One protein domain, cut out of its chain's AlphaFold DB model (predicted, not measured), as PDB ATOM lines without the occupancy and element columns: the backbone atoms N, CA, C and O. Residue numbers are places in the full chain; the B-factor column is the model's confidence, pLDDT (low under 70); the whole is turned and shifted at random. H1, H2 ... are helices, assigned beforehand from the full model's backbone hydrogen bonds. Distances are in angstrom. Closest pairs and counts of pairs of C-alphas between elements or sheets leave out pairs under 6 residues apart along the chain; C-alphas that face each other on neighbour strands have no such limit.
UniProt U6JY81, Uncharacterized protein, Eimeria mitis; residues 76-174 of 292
ATOM      1  N   ALA A  76     188.228 125.627 199.747       84.12
ATOM      2  CA  ALA A  76     186.980 126.089 199.141       84.12
ATOM      3  C   ALA A  76     187.224 127.131 198.040       84.12
ATOM      4  O   ALA A  76     186.648 127.023 196.960       84.12
ATOM      5  N   GLU A  77     188.122 128.091 198.276       83.81
ATOM      6  CA  GLU A  77     188.514 129.086 197.269       83.81
ATOM      7  C   GLU A  77     189.158 128.420 196.050       83.81
ATOM      8  O   GLU A  77     188.825 128.748 194.914       83.81
ATOM      9  N   LEU A  78     190.018 127.423 196.276       88.69
ATOM     10  CA  LEU A  78     190.643 126.655 195.200       88.69
ATOM     11  C   LEU A  78     189.619 125.853 194.391       88.69
ATOM     12  O   LEU A  78     189.702 125.805 193.168       88.69
ATOM     13  N   GLN A  79     188.628 125.245 195.045       88.19
ATOM     14  CA  GLN A  79     187.546 124.542 194.351       88.19
ATOM     15  C   GLN A  79     186.657 125.497 193.546       88.19
ATOM     16  O   GLN A  79     186.309 125.186 192.406       88.19
ATOM     17  N   ALA A  80     186.338 126.668 194.099       85.19
ATOM     18  CA  ALA A  80     185.602 127.705 193.386       85.19
ATOM     19  C   ALA A  80     186.372 128.185 192.147       85.19
ATOM     20  O   ALA A  80     185.778 128.299 191.078       85.19
ATOM     21  N   ALA A  81     187.689 128.381 192.259       84.44
ATOM     22  CA  ALA A  81     188.553 128.763 191.144       84.44
ATOM     23  C   ALA A  81     188.637 127.676 190.056       84.44
ATOM     24  O   ALA A  81     188.536 127.983 188.873       84.44
ATOM     25  N   VAL A  82     188.733 126.392 190.425       90.00
ATOM     26  CA  VAL A  82     188.684 125.275 189.455       90.00
ATOM     27  C   VAL A  82     187.370 125.268 188.674       90.00
ATOM     28  O   VAL A  82     187.385 125.099 187.453       90.00
ATOM     29  N   LYS A  83     186.239 125.460 189.369       89.50
ATOM     30  CA  LYS A  83     184.913 125.530 188.741       89.50
ATOM     31  C   LYS A  83     184.795 126.758 187.845       89.50
ATOM     32  O   LYS A  83     184.299 126.651 186.730       89.50
ATOM     33  N   ALA A  84     185.272 127.904 188.324       82.62
ATOM     34  CA  ALA A  84     185.293 129.152 187.583       82.62
ATOM     35  C   ALA A  84     186.053 128.978 186.257       82.62
ATOM     36  O   ALA A  84     185.495 129.215 185.191       82.62
ATOM     37  N   LEU A  85     187.283 128.476 186.314       84.88
ATOM     38  CA  LEU A  85     188.158 128.306 185.153       84.88
ATOM     39  C   LEU A  85     187.805 127.102 184.267       84.88
ATOM     40  O   LEU A  85     188.565 126.792 183.353       84.88
ATOM     41  N   ALA A  86     186.694 126.408 184.541       89.44
ATOM     42  CA  ALA A  86     186.241 125.229 183.803       89.44
ATOM     43  C   ALA A  86     187.330 124.147 183.618       89.44
ATOM     44  O   ALA A  86     187.336 123.423 182.628       89.44
ATOM     45  N   MET A  87     188.248 123.996 184.585       86.56
ATOM     46  CA  MET A  87     189.356 123.026 184.483       86.56
ATOM     47  C   MET A  87     188.895 121.561 184.628       86.56
ATOM     48  O   MET A  87     189.669 120.632 184.385       86.56
ATOM     49  N   GLY A  88     187.639 121.351 185.036       89.88
ATOM     50  CA  GLY A  88     187.007 120.040 185.159       89.88
ATOM     51  C   GLY A  88     187.636 119.121 186.221       89.88
ATOM     52  O   GLY A  88     188.519 119.525 186.984       89.88
ATOM     53  N   PRO A  89     187.203 117.847 186.282       89.25
ATOM     54  CA  PRO A  89     187.690 116.875 187.267       89.25
ATOM     55  C   PRO A  89     189.188 116.557 187.142       89.25
ATOM     56  O   PRO A  89     189.836 116.183 188.122       89.25
ATOM     57  N   ALA A  90     189.760 116.736 185.947       89.56
ATOM     58  CA  ALA A  90     191.173 116.489 185.672       89.56
ATOM     59  C   ALA A  90     192.105 117.339 186.551       89.56
ATOM     60  O   ALA A  90     193.181 116.867 186.928       89.56
ATOM     61  N   ALA A  91     191.668 118.537 186.961       88.25
ATOM     62  CA  ALA A  91     192.413 119.409 187.867       88.25
ATOM     63  C   ALA A  91     192.769 118.723 189.199       88.25
ATOM     64  O   ALA A  91     193.815 119.013 189.785       88.25
ATOM     65  N   TYR A  92     191.943 117.771 189.644       91.06
ATOM     66  CA  TYR A  92     192.116 117.063 190.912       91.06
ATOM     67  C   TYR A  92     192.917 115.761 190.804       91.06
ATOM     68  O   TYR A  92     193.257 115.151 191.823       91.06
ATOM     69  N   ARG A  93     193.222 115.303 189.585       92.00
ATOM     70  CA  ARG A  93     193.848 113.996 189.365       92.00
ATOM     71  C   ARG A  93     195.274 113.975 189.913       92.00
ATOM     72  O   ARG A  93     196.086 114.836 189.585       92.00
ATOM     73  N   GLY A  94     195.590 112.977 190.736       89.06
ATOM     74  CA  GLY A  94     196.934 112.800 191.296       89.06
ATOM     75  C   GLY A  94     197.316 113.786 192.403       89.06
ATOM     76  O   GLY A  94     198.478 113.805 192.785       89.06
ATOM     77  N   LEU A  95     196.376 114.587 192.924       90.38
ATOM     78  CA  LEU A  95     196.649 115.419 194.096       90.38
ATOM     79  C   LEU A  95     196.825 114.554 195.357       90.38
ATOM     80  O   LEU A  95     196.072 113.587 195.538       90.38
ATOM     81  N   PRO A  96     197.748 114.920 196.263       87.00
ATOM     82  CA  PRO A  96     197.907 114.248 197.547       87.00
ATOM     83  C   PRO A  96     196.628 114.399 198.378       87.00
ATOM     84  O   PRO A  96     196.167 115.510 198.635       87.00
ATOM     85  N   LYS A  97     196.024 113.274 198.778       88.44
ATOM     86  CA  LYS A  97     194.786 113.249 199.581       88.44
ATOM     87  C   LYS A  97     195.060 113.243 201.085       88.44
ATOM     88  O   LYS A  97     194.196 113.641 201.860       88.44
ATOM     89  N   ASP A  98     196.258 112.812 201.467       88.69
ATOM     90  CA  ASP A  98     196.639 112.553 202.857       88.69
ATOM     91  C   ASP A  98     197.212 113.790 203.570       88.69
ATOM     92  O   ASP A  98     197.249 113.825 204.799       88.69
ATOM     93  N   ASP A  99     197.613 114.823 202.819       88.88
ATOM     94  CA  ASP A  99     198.084 116.101 203.362       88.88
ATOM     95  C   ASP A  99     197.274 117.278 202.782       88.88
ATOM     96  O   ASP A  99     197.442 117.634 201.609       88.88
ATOM     97  N   PRO A 100     196.412 117.930 203.588       82.62
ATOM     98  CA  PRO A 100     195.604 119.053 203.127       82.62
ATOM     99  C   PRO A 100     196.445 120.269 202.715       82.62
ATOM    100  O   PRO A 100     196.008 121.042 201.859       82.62
ATOM    101  N   ALA A 101     197.641 120.457 203.282       83.81
ATOM    102  CA  ALA A 101     198.508 121.576 202.927       83.81
ATOM    103  C   ALA A 101     199.180 121.351 201.564       83.81
ATOM    104  O   ALA A 101     199.204 122.268 200.739       83.81
ATOM    105  N   ALA A 102     199.677 120.138 201.303       86.75
ATOM    106  CA  ALA A 102     200.190 119.756 199.988       86.75
ATOM    107  C   ALA A 102     199.090 119.791 198.916       86.75
ATOM    108  O   ALA A 102     199.321 120.335 197.838       86.75
ATOM    109  N   TYR A 103     197.879 119.317 199.242       90.12
ATOM    110  CA  TYR A 103     196.716 119.386 198.352       90.12
ATOM    111  C   TYR A 103     196.454 120.818 197.879       90.12
ATOM    112  O   TYR A 103     196.355 121.073 196.679       90.12
ATOM    113  N   CYS A 104     196.358 121.763 198.821       86.62
ATOM    114  CA  CYS A 104     196.037 123.148 198.493       86.62
ATOM    115  C   CYS A 104     197.160 123.810 197.686       86.62
ATOM    116  O   CYS A 104     196.877 124.504 196.715       86.62
ATOM    117  N   LYS A 105     198.429 123.555 198.033       88.44
ATOM    118  CA  LYS A 105     199.581 124.095 197.295       88.44
ATOM    119  C   LYS A 105     199.633 123.602 195.856       88.44
ATOM    120  O   LYS A 105     199.794 124.408 194.948       88.44
ATOM    121  N   GLU A 106     199.480 122.300 195.638       90.00
ATOM    122  CA  GLU A 106     199.577 121.736 194.293       90.00
ATOM    123  C   GLU A 106     198.377 122.135 193.427       90.00
ATOM    124  O   GLU A 106     198.548 122.498 192.262       90.00
ATOM    125  N   LEU A 107     197.172 122.163 194.005       90.69
ATOM    126  CA  LEU A 107     195.990 122.664 193.311       90.69
ATOM    127  C   LEU A 107     196.136 124.149 192.954       90.69
ATOM    128  O   LEU A 107     195.847 124.538 191.825       90.69
ATOM    129  N   GLN A 108     196.655 124.965 193.873       89.62
ATOM    130  CA  GLN A 108     196.968 126.371 193.621       89.62
ATOM    131  C   GLN A 108     197.975 126.533 192.476       89.62
ATOM    132  O   GLN A 108     197.742 127.344 191.582       89.62
ATOM    133  N   SER A 109     199.055 125.748 192.451       88.00
ATOM    134  CA  SER A 109     200.036 125.771 191.360       88.00
ATOM    135  C   SER A 109     199.416 125.414 190.008       88.00
ATOM    136  O   SER A 109     199.703 126.080 189.017       88.00
ATOM    137  N   ARG A 110     198.536 124.408 189.956       90.75
ATOM    138  CA  ARG A 110     197.843 124.017 188.714       90.75
ATOM    139  C   ARG A 110     196.901 125.102 188.213       90.75
ATOM    140  O   ARG A 110     196.863 125.364 187.015       90.75
ATOM    141  N   ILE A 111     196.159 125.733 189.120       88.81
ATOM    142  CA  ILE A 111     195.276 126.847 188.773       88.81
ATOM    143  C   ILE A 111     196.098 128.014 188.219       88.81
ATOM    144  O   ILE A 111     195.761 128.541 187.164       88.81
ATOM    145  N   LEU A 112     197.197 128.383 188.882       86.62
ATOM    146  CA  LEU A 112     198.071 129.467 188.424       86.62
ATOM    147  C   LEU A 112     198.680 129.180 187.051       86.62
ATOM    148  O   LEU A 112     198.621 130.045 186.187       86.62
ATOM    149  N   ALA A 113     199.176 127.962 186.822       86.38
ATOM    150  CA  ALA A 113     199.700 127.557 185.519       86.38
ATOM    151  C   ALA A 113     198.622 127.598 184.422       86.38
ATOM    152  O   ALA A 113     198.896 127.977 183.286       86.38
ATOM    153  N   ASN A 114     197.378 127.230 184.746       87.44
ATOM    154  CA  ASN A 114     196.275 127.318 183.795       87.44
ATOM    155  C   ASN A 114     195.923 128.772 183.458       87.44
ATOM    156  O   ASN A 114     195.716 129.093 182.292       87.44
ATOM    157  N   ILE A 115     195.891 129.653 184.461       83.62
ATOM    158  CA  ILE A 115     195.685 131.088 184.242       83.62
ATOM    159  C   ILE A 115     196.821 131.651 183.381       83.62
ATOM    160  O   ILE A 115     196.532 132.323 182.400       83.62
ATOM    161  N   GLU A 116     198.079 131.333 183.691       85.56
ATOM    162  CA  GLU A 116     199.248 131.768 182.915       85.56
ATOM    163  C   GLU A 116     199.160 131.317 181.451       85.56
ATOM    164  O   GLU A 116     199.383 132.117 180.546       85.56
ATOM    165  N   ASN A 117     198.747 130.072 181.197       84.44
ATOM    166  CA  ASN A 117     198.543 129.574 179.835       84.44
ATOM    167  C   ASN A 117     197.408 130.298 179.089       84.44
ATOM    168  O   ASN A 117     197.475 130.434 177.869       84.44
ATOM    169  N   LEU A 118     196.361 130.737 179.796       79.94
ATOM    170  CA  LEU A 118     195.212 131.424 179.201       79.94
ATOM    171  C   LEU A 118     195.459 132.923 178.988       79.94
ATOM    172  O   LEU A 118     195.013 133.469 177.981       79.94
ATOM    173  N   SER A 119     196.132 133.596 179.925       79.12
ATOM    174  CA  SER A 119     196.332 135.050 179.898       79.12
ATOM    175  C   SER A 119     197.698 135.480 179.363       79.12
ATOM    176  O   SER A 119     197.844 136.625 178.944       79.12
ATOM    177  N   GLY A 120     198.704 134.601 179.391       77.31
ATOM    178  CA  GLY A 120     200.103 134.946 179.123       77.31
ATOM    179  C   GLY A 120     200.773 135.767 180.235       77.31
ATOM    180  O   GLY A 120     201.884 136.259 180.038       77.31
ATOM    181  N   GLU A 121     200.117 135.938 181.389       69.94
ATOM    182  CA  GLU A 121     200.628 136.703 182.533       69.94
ATOM    183  C   GLU A 121     201.031 135.776 183.688       69.94
ATOM    184  O   GLU A 121     200.285 134.879 184.082       69.94
ATOM    185  N   VAL A 122     202.207 136.024 184.276       74.25
ATOM    186  CA  VAL A 122     202.731 135.236 185.401       74.25
ATOM    187  C   VAL A 122     202.137 135.747 186.714       74.25
ATOM    188  O   VAL A 122     202.481 136.833 187.187       74.25
ATOM    189  N   PHE A 123     201.276 134.948 187.346       68.44
ATOM    190  CA  PHE A 123     200.685 135.277 188.645       68.44
ATOM    191  C   PHE A 123     201.447 134.609 189.794       68.44
ATOM    192  O   PHE A 123     201.551 133.389 189.871       68.44
ATOM    193  N   SER A 124     201.939 135.405 190.750       69.31
ATOM    194  CA  SER A 124     202.591 134.886 191.969       69.31
ATOM    195  C   SER A 124     201.600 134.403 193.040       69.31
ATOM    196  O   SER A 124     201.995 133.768 194.016       69.31
ATOM    197  N   SER A 125     200.313 134.722 192.888       67.50
ATOM    198  CA  SER A 125     199.227 134.341 193.794       67.50
ATOM    199  C   SER A 125     197.898 134.329 193.049       67.50
ATOM    200  O   SER A 125     197.746 135.051 192.065       67.50
ATOM    201  N   LEU A 126     196.927 133.551 193.536       57.91
ATOM    202  CA  LEU A 126     195.602 133.500 192.919       57.91
ATOM    203  C   LEU A 126     194.964 134.893 192.927       57.91
ATOM    204  O   LEU A 126     195.000 135.561 193.969       57.91
ATOM    205  N   PRO A 127     194.398 135.354 191.800       61.97
ATOM    206  CA  PRO A 127     193.610 136.570 191.812       61.97
ATOM    207  C   PRO A 127     192.417 136.364 192.761       61.97
ATOM    208  O   PRO A 127     191.838 135.277 192.786       61.97
ATOM    209  N   PRO A 128     192.043 137.377 193.561       58.78
ATOM    210  CA  PRO A 128     190.839 137.303 194.376       58.78
ATOM    211  C   PRO A 128     189.647 136.902 193.494       58.78
ATOM    212  O   PRO A 128     189.517 137.465 192.402       58.78
ATOM    213  N   PRO A 129     188.764 135.991 193.945       55.38
ATOM    214  CA  PRO A 129     187.628 135.513 193.146       55.38
ATOM    215  C   PRO A 129     186.720 136.658 192.677       55.38
ATOM    216  O   PRO A 129     186.089 136.582 191.625       55.38
ATOM    217  N   GLU A 130     186.713 137.762 193.419       57.66
ATOM    218  CA  GLU A 130     186.022 138.992 193.059       57.66
ATOM    219  C   GLU A 130     186.529 139.604 191.744       57.66
ATOM    220  O   GLU A 130     185.722 140.069 190.941       57.66
ATOM    221  N   LYS A 131     187.838 139.549 191.464       67.31
ATOM    222  CA  LYS A 131     188.402 140.070 190.210       67.31
ATOM    223  C   LYS A 131     187.997 139.221 189.012       67.31
ATOM    224  O   LYS A 131     187.671 139.764 187.967       67.31
ATOM    225  N   GLU A 132     187.973 137.901 189.167       67.94
ATOM    226  CA  GLU A 132     187.580 136.987 188.093       67.94
ATOM    227  C   GLU A 132     186.077 137.080 187.793       67.94
ATOM    228  O   GLU A 132     185.670 137.135 186.630       67.94
ATOM    229  N   LEU A 133     185.245 137.187 188.837       70.12
ATOM    230  CA  LEU A 133     183.815 137.454 188.697       70.12
ATOM    231  C   LEU A 133     183.576 138.800 188.001       70.12
ATOM    232  O   LEU A 133     182.778 138.871 187.069       70.12
ATOM    233  N   GLN A 134     184.298 139.849 188.404       74.19
ATOM    234  CA  GLN A 134     184.243 141.153 187.743       74.19
ATOM    235  C   GLN A 134     184.640 141.050 186.269       74.19
ATOM    236  O   GLN A 134     183.898 141.543 185.425       74.19
ATOM    237  N   SER A 135     185.734 140.360 185.931       74.50
ATOM    238  CA  SER A 135     186.146 140.139 184.539       74.50
ATOM    239  C   SER A 135     185.083 139.402 183.722       74.50
ATOM    240  O   SER A 135     184.802 139.805 182.596       74.50
ATOM    241  N   ARG A 136     184.435 138.369 184.278       74.50
ATOM    242  CA  ARG A 136     183.335 137.668 183.591       74.50
ATOM    243  C   ARG A 136     182.113 138.544 183.387       74.50
ATOM    244  O   ARG A 136     181.524 138.519 182.311       74.50
ATOM    245  N   ILE A 137     181.726 139.302 184.408       74.81
ATOM    246  CA  ILE A 137     180.596 140.223 184.303       74.81
ATOM    247  C   ILE A 137     180.903 141.287 183.243       74.81
ATOM    248  O   ILE A 137     180.050 141.559 182.405       74.81
ATOM    249  N   LEU A 138     182.123 141.828 183.221       79.56
ATOM    250  CA  LEU A 138     182.567 142.797 182.217       79.56
ATOM    251  C   LEU A 138     182.546 142.216 180.801       79.56
ATOM    252  O   LEU A 138     181.971 142.843 179.919       79.56
ATOM    253  N   ALA A 139     183.075 141.007 180.598       79.94
ATOM    254  CA  ALA A 139     183.043 140.332 179.298       79.94
ATOM    255  C   ALA A 139     181.606 140.046 178.826       79.94
ATOM    256  O   ALA A 139     181.274 140.212 177.655       79.94
ATOM    257  N   ASN A 140     180.717 139.649 179.739       78.00
ATOM    258  CA  ASN A 140     179.317 139.412 179.399       78.00
ATOM    259  C   ASN A 140     178.598 140.718 179.024       78.00
ATOM    260  O   ASN A 140     177.822 140.766 178.073       78.00
ATOM    261  N   ILE A 141     178.895 141.802 179.742       75.56
ATOM    262  CA  ILE A 141     178.393 143.136 179.415       75.56
ATOM    263  C   ILE A 141     178.916 143.589 178.052       75.56
ATOM    264  O   ILE A 141     178.126 144.093 177.257       75.56
ATOM    265  N   GLU A 142     180.198 143.392 177.753       82.56
ATOM    266  CA  GLU A 142     180.791 143.706 176.449       82.56
ATOM    267  C   GLU A 142     180.079 142.951 175.321       82.56
ATOM    268  O   GLU A 142     179.673 143.567 174.340       82.56
ATOM    269  N   ASN A 143     179.805 141.655 175.489       77.25
ATOM    270  CA  ASN A 143     179.087 140.860 174.487       77.25
ATOM    271  C   ASN A 143     177.654 141.360 174.225       77.25
ATOM    272  O   ASN A 143     177.188 141.354 173.085       77.25
ATOM    273  N   LEU A 144     176.937 141.798 175.264       74.50
ATOM    274  CA  LEU A 144     175.557 142.287 175.134       74.50
ATOM    275  C   LEU A 144     175.495 143.721 174.576       74.50
ATOM    276  O   LEU A 144     174.643 144.060 173.740       74.50
ATOM    277  N   SER A 145     176.397 144.575 175.056       71.06
ATOM    278  CA  SER A 145     176.400 146.015 174.790       71.06
ATOM    279  C   SER A 145     177.205 146.398 173.548       71.06
ATOM    280  O   SER A 145     176.774 147.271 172.796       71.06
ATOM    281  N   GLY A 146     178.325 145.718 173.296       73.69
ATOM    282  CA  GLY A 146     179.383 146.137 172.376       73.69
ATOM    283  C   GLY A 146     180.328 147.200 172.958       73.69
ATOM    284  O   GLY A 146     181.177 147.709 172.231       73.69
ATOM    285  N   GLU A 147     180.176 147.566 174.235       70.94
ATOM    286  CA  GLU A 147     180.998 148.564 174.922       70.94
ATOM    287  C   GLU A 147     182.008 147.894 175.863       70.94
ATOM    288  O   GLU A 147     181.660 147.038 176.678       70.94
ATOM    289  N   VAL A 148     183.270 148.321 175.774       75.25
ATOM    290  CA  VAL A 148     184.347 147.848 176.652       75.25
ATOM    291  C   VAL A 148     184.315 148.648 177.949       75.25
ATOM    292  O   VAL A 148     184.573 149.854 177.960       75.25
ATOM    293  N   PHE A 149     184.032 147.974 179.059       71.88
ATOM    294  CA  PHE A 149     184.030 148.585 180.385       71.88
ATOM    295  C   PHE A 149     185.326 148.260 181.130       71.88
ATOM    296  O   PHE A 149     185.719 147.105 181.252       71.88
ATOM    297  N   SER A 150     185.983 149.281 181.687       75.81
ATOM    298  CA  SER A 150     187.157 149.099 182.561       75.81
ATOM    299  C   SER A 150     186.783 148.773 184.017       75.81
ATOM    300  O   SER A 150     187.656 148.477 184.827       75.81
ATOM    301  N   SER A 151     185.497 148.871 184.370       77.19
ATOM    302  CA  SER A 151     184.948 148.611 185.708       77.19
ATOM    303  C   SER A 151     183.444 148.358 185.620       77.19
ATOM    304  O   SER A 151     182.823 148.801 184.651       77.19
ATOM    305  N   LEU A 152     182.864 147.657 186.602       69.62
ATOM    306  CA  LEU A 152     181.440 147.312 186.593       69.62
ATOM    307  C   LEU A 152     180.579 148.575 186.419       69.62
ATOM    308  O   LEU A 152     180.709 149.510 187.215       69.62
ATOM    309  N   PRO A 153     179.707 148.633 185.399       73.00
ATOM    310  CA  PRO A 153     178.827 149.772 185.235       73.00
ATOM    311  C   PRO A 153     177.830 149.847 186.406       73.00
ATOM    312  O   PRO A 153     177.433 148.813 186.951       73.00
ATOM    313  N   PRO A 154     177.414 151.064 186.802       76.81
ATOM    314  CA  PRO A 154     176.455 151.260 187.883       76.81
ATOM    315  C   PRO A 154     175.137 150.507 187.620       76.81
ATOM    316  O   PRO A 154     174.761 150.315 186.459       76.81
ATOM    317  N   PRO A 155     174.406 150.104 188.676       66.62
ATOM    318  CA  PRO A 155     173.252 149.205 188.570       66.62
ATOM    319  C   PRO A 155     172.142 149.733 187.652       66.62
ATOM    320  O   PRO A 155     171.508 148.951 186.950       66.62
ATOM    321  N   GLU A 156     171.969 151.054 187.574       74.69
ATOM    322  CA  GLU A 156     171.019 151.705 186.661       74.69
ATOM    323  C   GLU A 156     171.319 151.393 185.182       74.69
ATOM    324  O   GLU A 156     170.408 151.124 184.394       74.69
ATOM    325  N   LYS A 157     172.605 151.331 184.806       74.25
ATOM    326  CA  LYS A 157     173.032 150.982 183.443       74.25
ATOM    327  C   LYS A 157     172.884 149.494 183.143       74.25
ATOM    328  O   LYS A 157     172.626 149.130 182.001       74.25
ATOM    329  N   LEU A 158     173.008 148.624 184.147       69.25
ATOM    330  CA  LEU A 158     172.797 147.184 183.969       69.25
ATOM    331  C   LEU A 158     171.344 146.865 183.604       69.25
ATOM    332  O   LEU A 158     171.102 146.023 182.739       69.25
ATOM    333  N   SER A 159     170.376 147.548 184.223       71.75
ATOM    334  CA  SER A 159     168.960 147.415 183.856       71.75
ATOM    335  C   SER A 159     168.679 147.886 182.430       71.75
ATOM    336  O   SER A 159     167.953 147.219 181.696       71.75
ATOM    337  N   GLU A 160     169.283 149.001 182.015       77.06
ATOM    338  CA  GLU A 160     169.136 149.516 180.654       77.06
ATOM    339  C   GLU A 160     169.760 148.569 179.621       77.06
ATOM    340  O   GLU A 160     169.135 148.264 178.608       77.06
ATOM    341  N   LEU A 161     170.936 148.011 179.919       75.81
ATOM    342  CA  LEU A 161     171.604 147.018 179.078       75.81
ATOM    343  C   LEU A 161     170.823 145.714 178.945       75.81
ATOM    344  O   LEU A 161     170.743 145.172 177.846       75.81
ATOM    345  N   LYS A 162     170.207 145.221 180.027       78.44
ATOM    346  CA  LYS A 162     169.313 144.054 179.957       78.44
ATOM    347  C   LYS A 162     168.118 144.327 179.053       78.44
ATOM    348  O   LYS A 162     167.830 143.525 178.172       78.44
ATOM    349  N   LYS A 163     167.486 145.491 179.211       80.50
ATOM    350  CA  LYS A 163     166.360 145.908 178.371       80.50
ATOM    351  C   LYS A 163     166.769 146.080 176.903       80.50
ATOM    352  O   LYS A 163     166.023 145.711 176.003       80.50
ATOM    353  N   ALA A 164     167.969 146.600 176.649       72.19
ATOM    354  CA  ALA A 164     168.522 146.721 175.305       72.19
ATOM    355  C   ALA A 164     168.864 145.354 174.687       72.19
ATOM    356  O   ALA A 164     168.642 145.151 173.496       72.19
ATOM    357  N   ALA A 165     169.375 144.409 175.480       72.75
ATOM    358  CA  ALA A 165     169.645 143.042 175.043       72.75
ATOM    359  C   ALA A 165     168.354 142.274 174.723       72.75
ATOM    360  O   ALA A 165     168.285 141.591 173.704       72.75
ATOM    361  N   GLU A 166     167.318 142.431 175.544       77.06
ATOM    362  CA  GLU A 166     165.984 141.877 175.301       77.06
ATOM    363  C   GLU A 166     165.367 142.458 174.022       77.06
ATOM    364  O   GLU A 166     164.971 141.705 173.137       77.06
ATOM    365  N   ALA A 167     165.425 143.781 173.835       74.56
ATOM    366  CA  ALA A 167     164.982 144.422 172.597       74.56
ATOM    367  C   ALA A 167     165.779 143.948 171.366       74.56
ATOM    368  O   ALA A 167     165.211 143.748 170.293       74.56
ATOM    369  N   LYS A 168     167.094 143.720 171.497       73.69
ATOM    370  CA  LYS A 168     167.909 143.116 170.429       73.69
ATOM    371  C   LYS A 168     167.490 141.674 170.136       73.69
ATOM    372  O   LYS A 168     167.472 141.293 168.970       73.69
ATOM    373  N   LYS A 169     167.148 140.880 171.155       80.69
ATOM    374  CA  LYS A 169     166.638 139.509 170.988       80.69
ATOM    375  C   LYS A 169     165.304 139.513 170.241       80.69
ATOM    376  O   LYS A 169     165.146 138.740 169.300       80.69
ATOM    377  N   GLU A 170     164.389 140.418 170.581       72.94
ATOM    378  CA  GLU A 170     163.122 140.582 169.855       72.94
ATOM    379  C   GLU A 170     163.343 141.025 168.403       72.94
ATOM    380  O   GLU A 170     162.777 140.435 167.483       72.94
ATOM    381  N   LEU A 171     164.236 141.989 168.162       67.12
ATOM    382  CA  LEU A 171     164.594 142.410 166.803       67.12
ATOM    383  C   LEU A 171     165.276 141.295 166.003       67.12
ATOM    384  O   LEU A 171     165.046 141.185 164.804       67.12
ATOM    385  N   SER A 172     166.084 140.457 166.654       70.88
ATOM    386  CA  SER A 172     166.700 139.284 166.029       70.88
ATOM    387  C   SER A 172     165.692 138.170 165.744       70.88
ATOM    388  O   SER A 172     165.929 137.373 164.841       70.88
ATOM    389  N   SER A 173     164.599 138.081 166.507       71.88
ATOM    390  CA  SER A 173     163.509 137.129 166.250       71.88
ATOM    391  C   SER A 173     162.617 137.556 165.081       71.88
ATOM    392  O   SER A 173     161.925 136.734 164.479       71.88
ATOM    393  N   LEU A 174     162.658 138.843 164.727       75.44
ATOM    394  CA  LEU A 174     161.946 139.388 163.587       75.44
ATOM    395  C   LEU A 174     162.689 139.021 162.292       75.44
ATOM    396  O   LEU A 174     163.659 139.673 161.904       75.44
TER     397      LEU A 174
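This is residues 76 to 174 of the 292 residues of an uncharacterized protein of Eimeria mitis (UniProt U6JY81). The model is a loose, drawn-out chain of helices: a small cluster at one end, where H1 and H3 lie side by side with the short H2 near them, then H4 as a bridge from beside H1 toward the other end, where its last residues meet the middle of H5. Residues 97 to 102 stick out from the cluster, and residues 169 to 174 stick out at the other end. The printed part has 99 residues with five named helices, H1 to H5 in chain order, and no named strand; its class is all helix. It is loose, with a radius of gyration of the C-alphas of 18.1 A, and spans 57 by 27 by 24 A.

H1 is residues 76 to 84, 12.1 A from first to last C-alpha, and begins at C-alpha 76 at (186.980, 126.089, 199.141). H2 is residues 89 to 92. H3, the longest helix, is residues 100 to 119 and measures 28.2 A. H4 is residues 129 to 145, 23.9 A long, with C-alpha 129 at (187.628, 135.513, 193.146). H5 is residues 155 to 173, 27.2 A long, and ends at C-alpha 173 at (163.509, 137.129, 166.250).

H1 and H3 touch, closest at the C-alphas of Leu 78 and Gln 108, 6.5 A apart, with a shallow tilt of 29 degrees, the same way. Of H3, residues 104 to 111 alone touch H1. H2 and H3 only just touch, with 3 pairs of C-alphas within 8 A, the closest being those of Ala 91 and Arg 110 at 7.2 A. H1 and H4 are close but not clearly touching: their closest C-alphas, of Ala 81 and Pro 129, are 7.1 A apart. H3 and H4 are apart, though they follow each other in the chain. H4 and H5 touch through residues 141 to 145 of H4 and 161 to 165 of H5 alone; the closest C-alphas, of Leu 144 and Ala 165, are 6.0 A apart, and the two run the same way at a steep tilt of 44 degrees. H5 is apart from H1, H2 and H3. Each O i to N i+4 pair is within hydrogen-bond range in H1, H3, H4 and H5; H2 is too short for such a pair, but its 1 pair of O i and N i+3 is within range.

The outline is a rod, and the C-alphas farthest apart, of Asp 98 and Leu 174, are 58.9 A from each other. The printed part has no cut. The link from H1 to H2 is tight, and the other three are short. The mean pLDDT of the printed part is 79.0; 15 residues are under 70, among them residues 123 to 132.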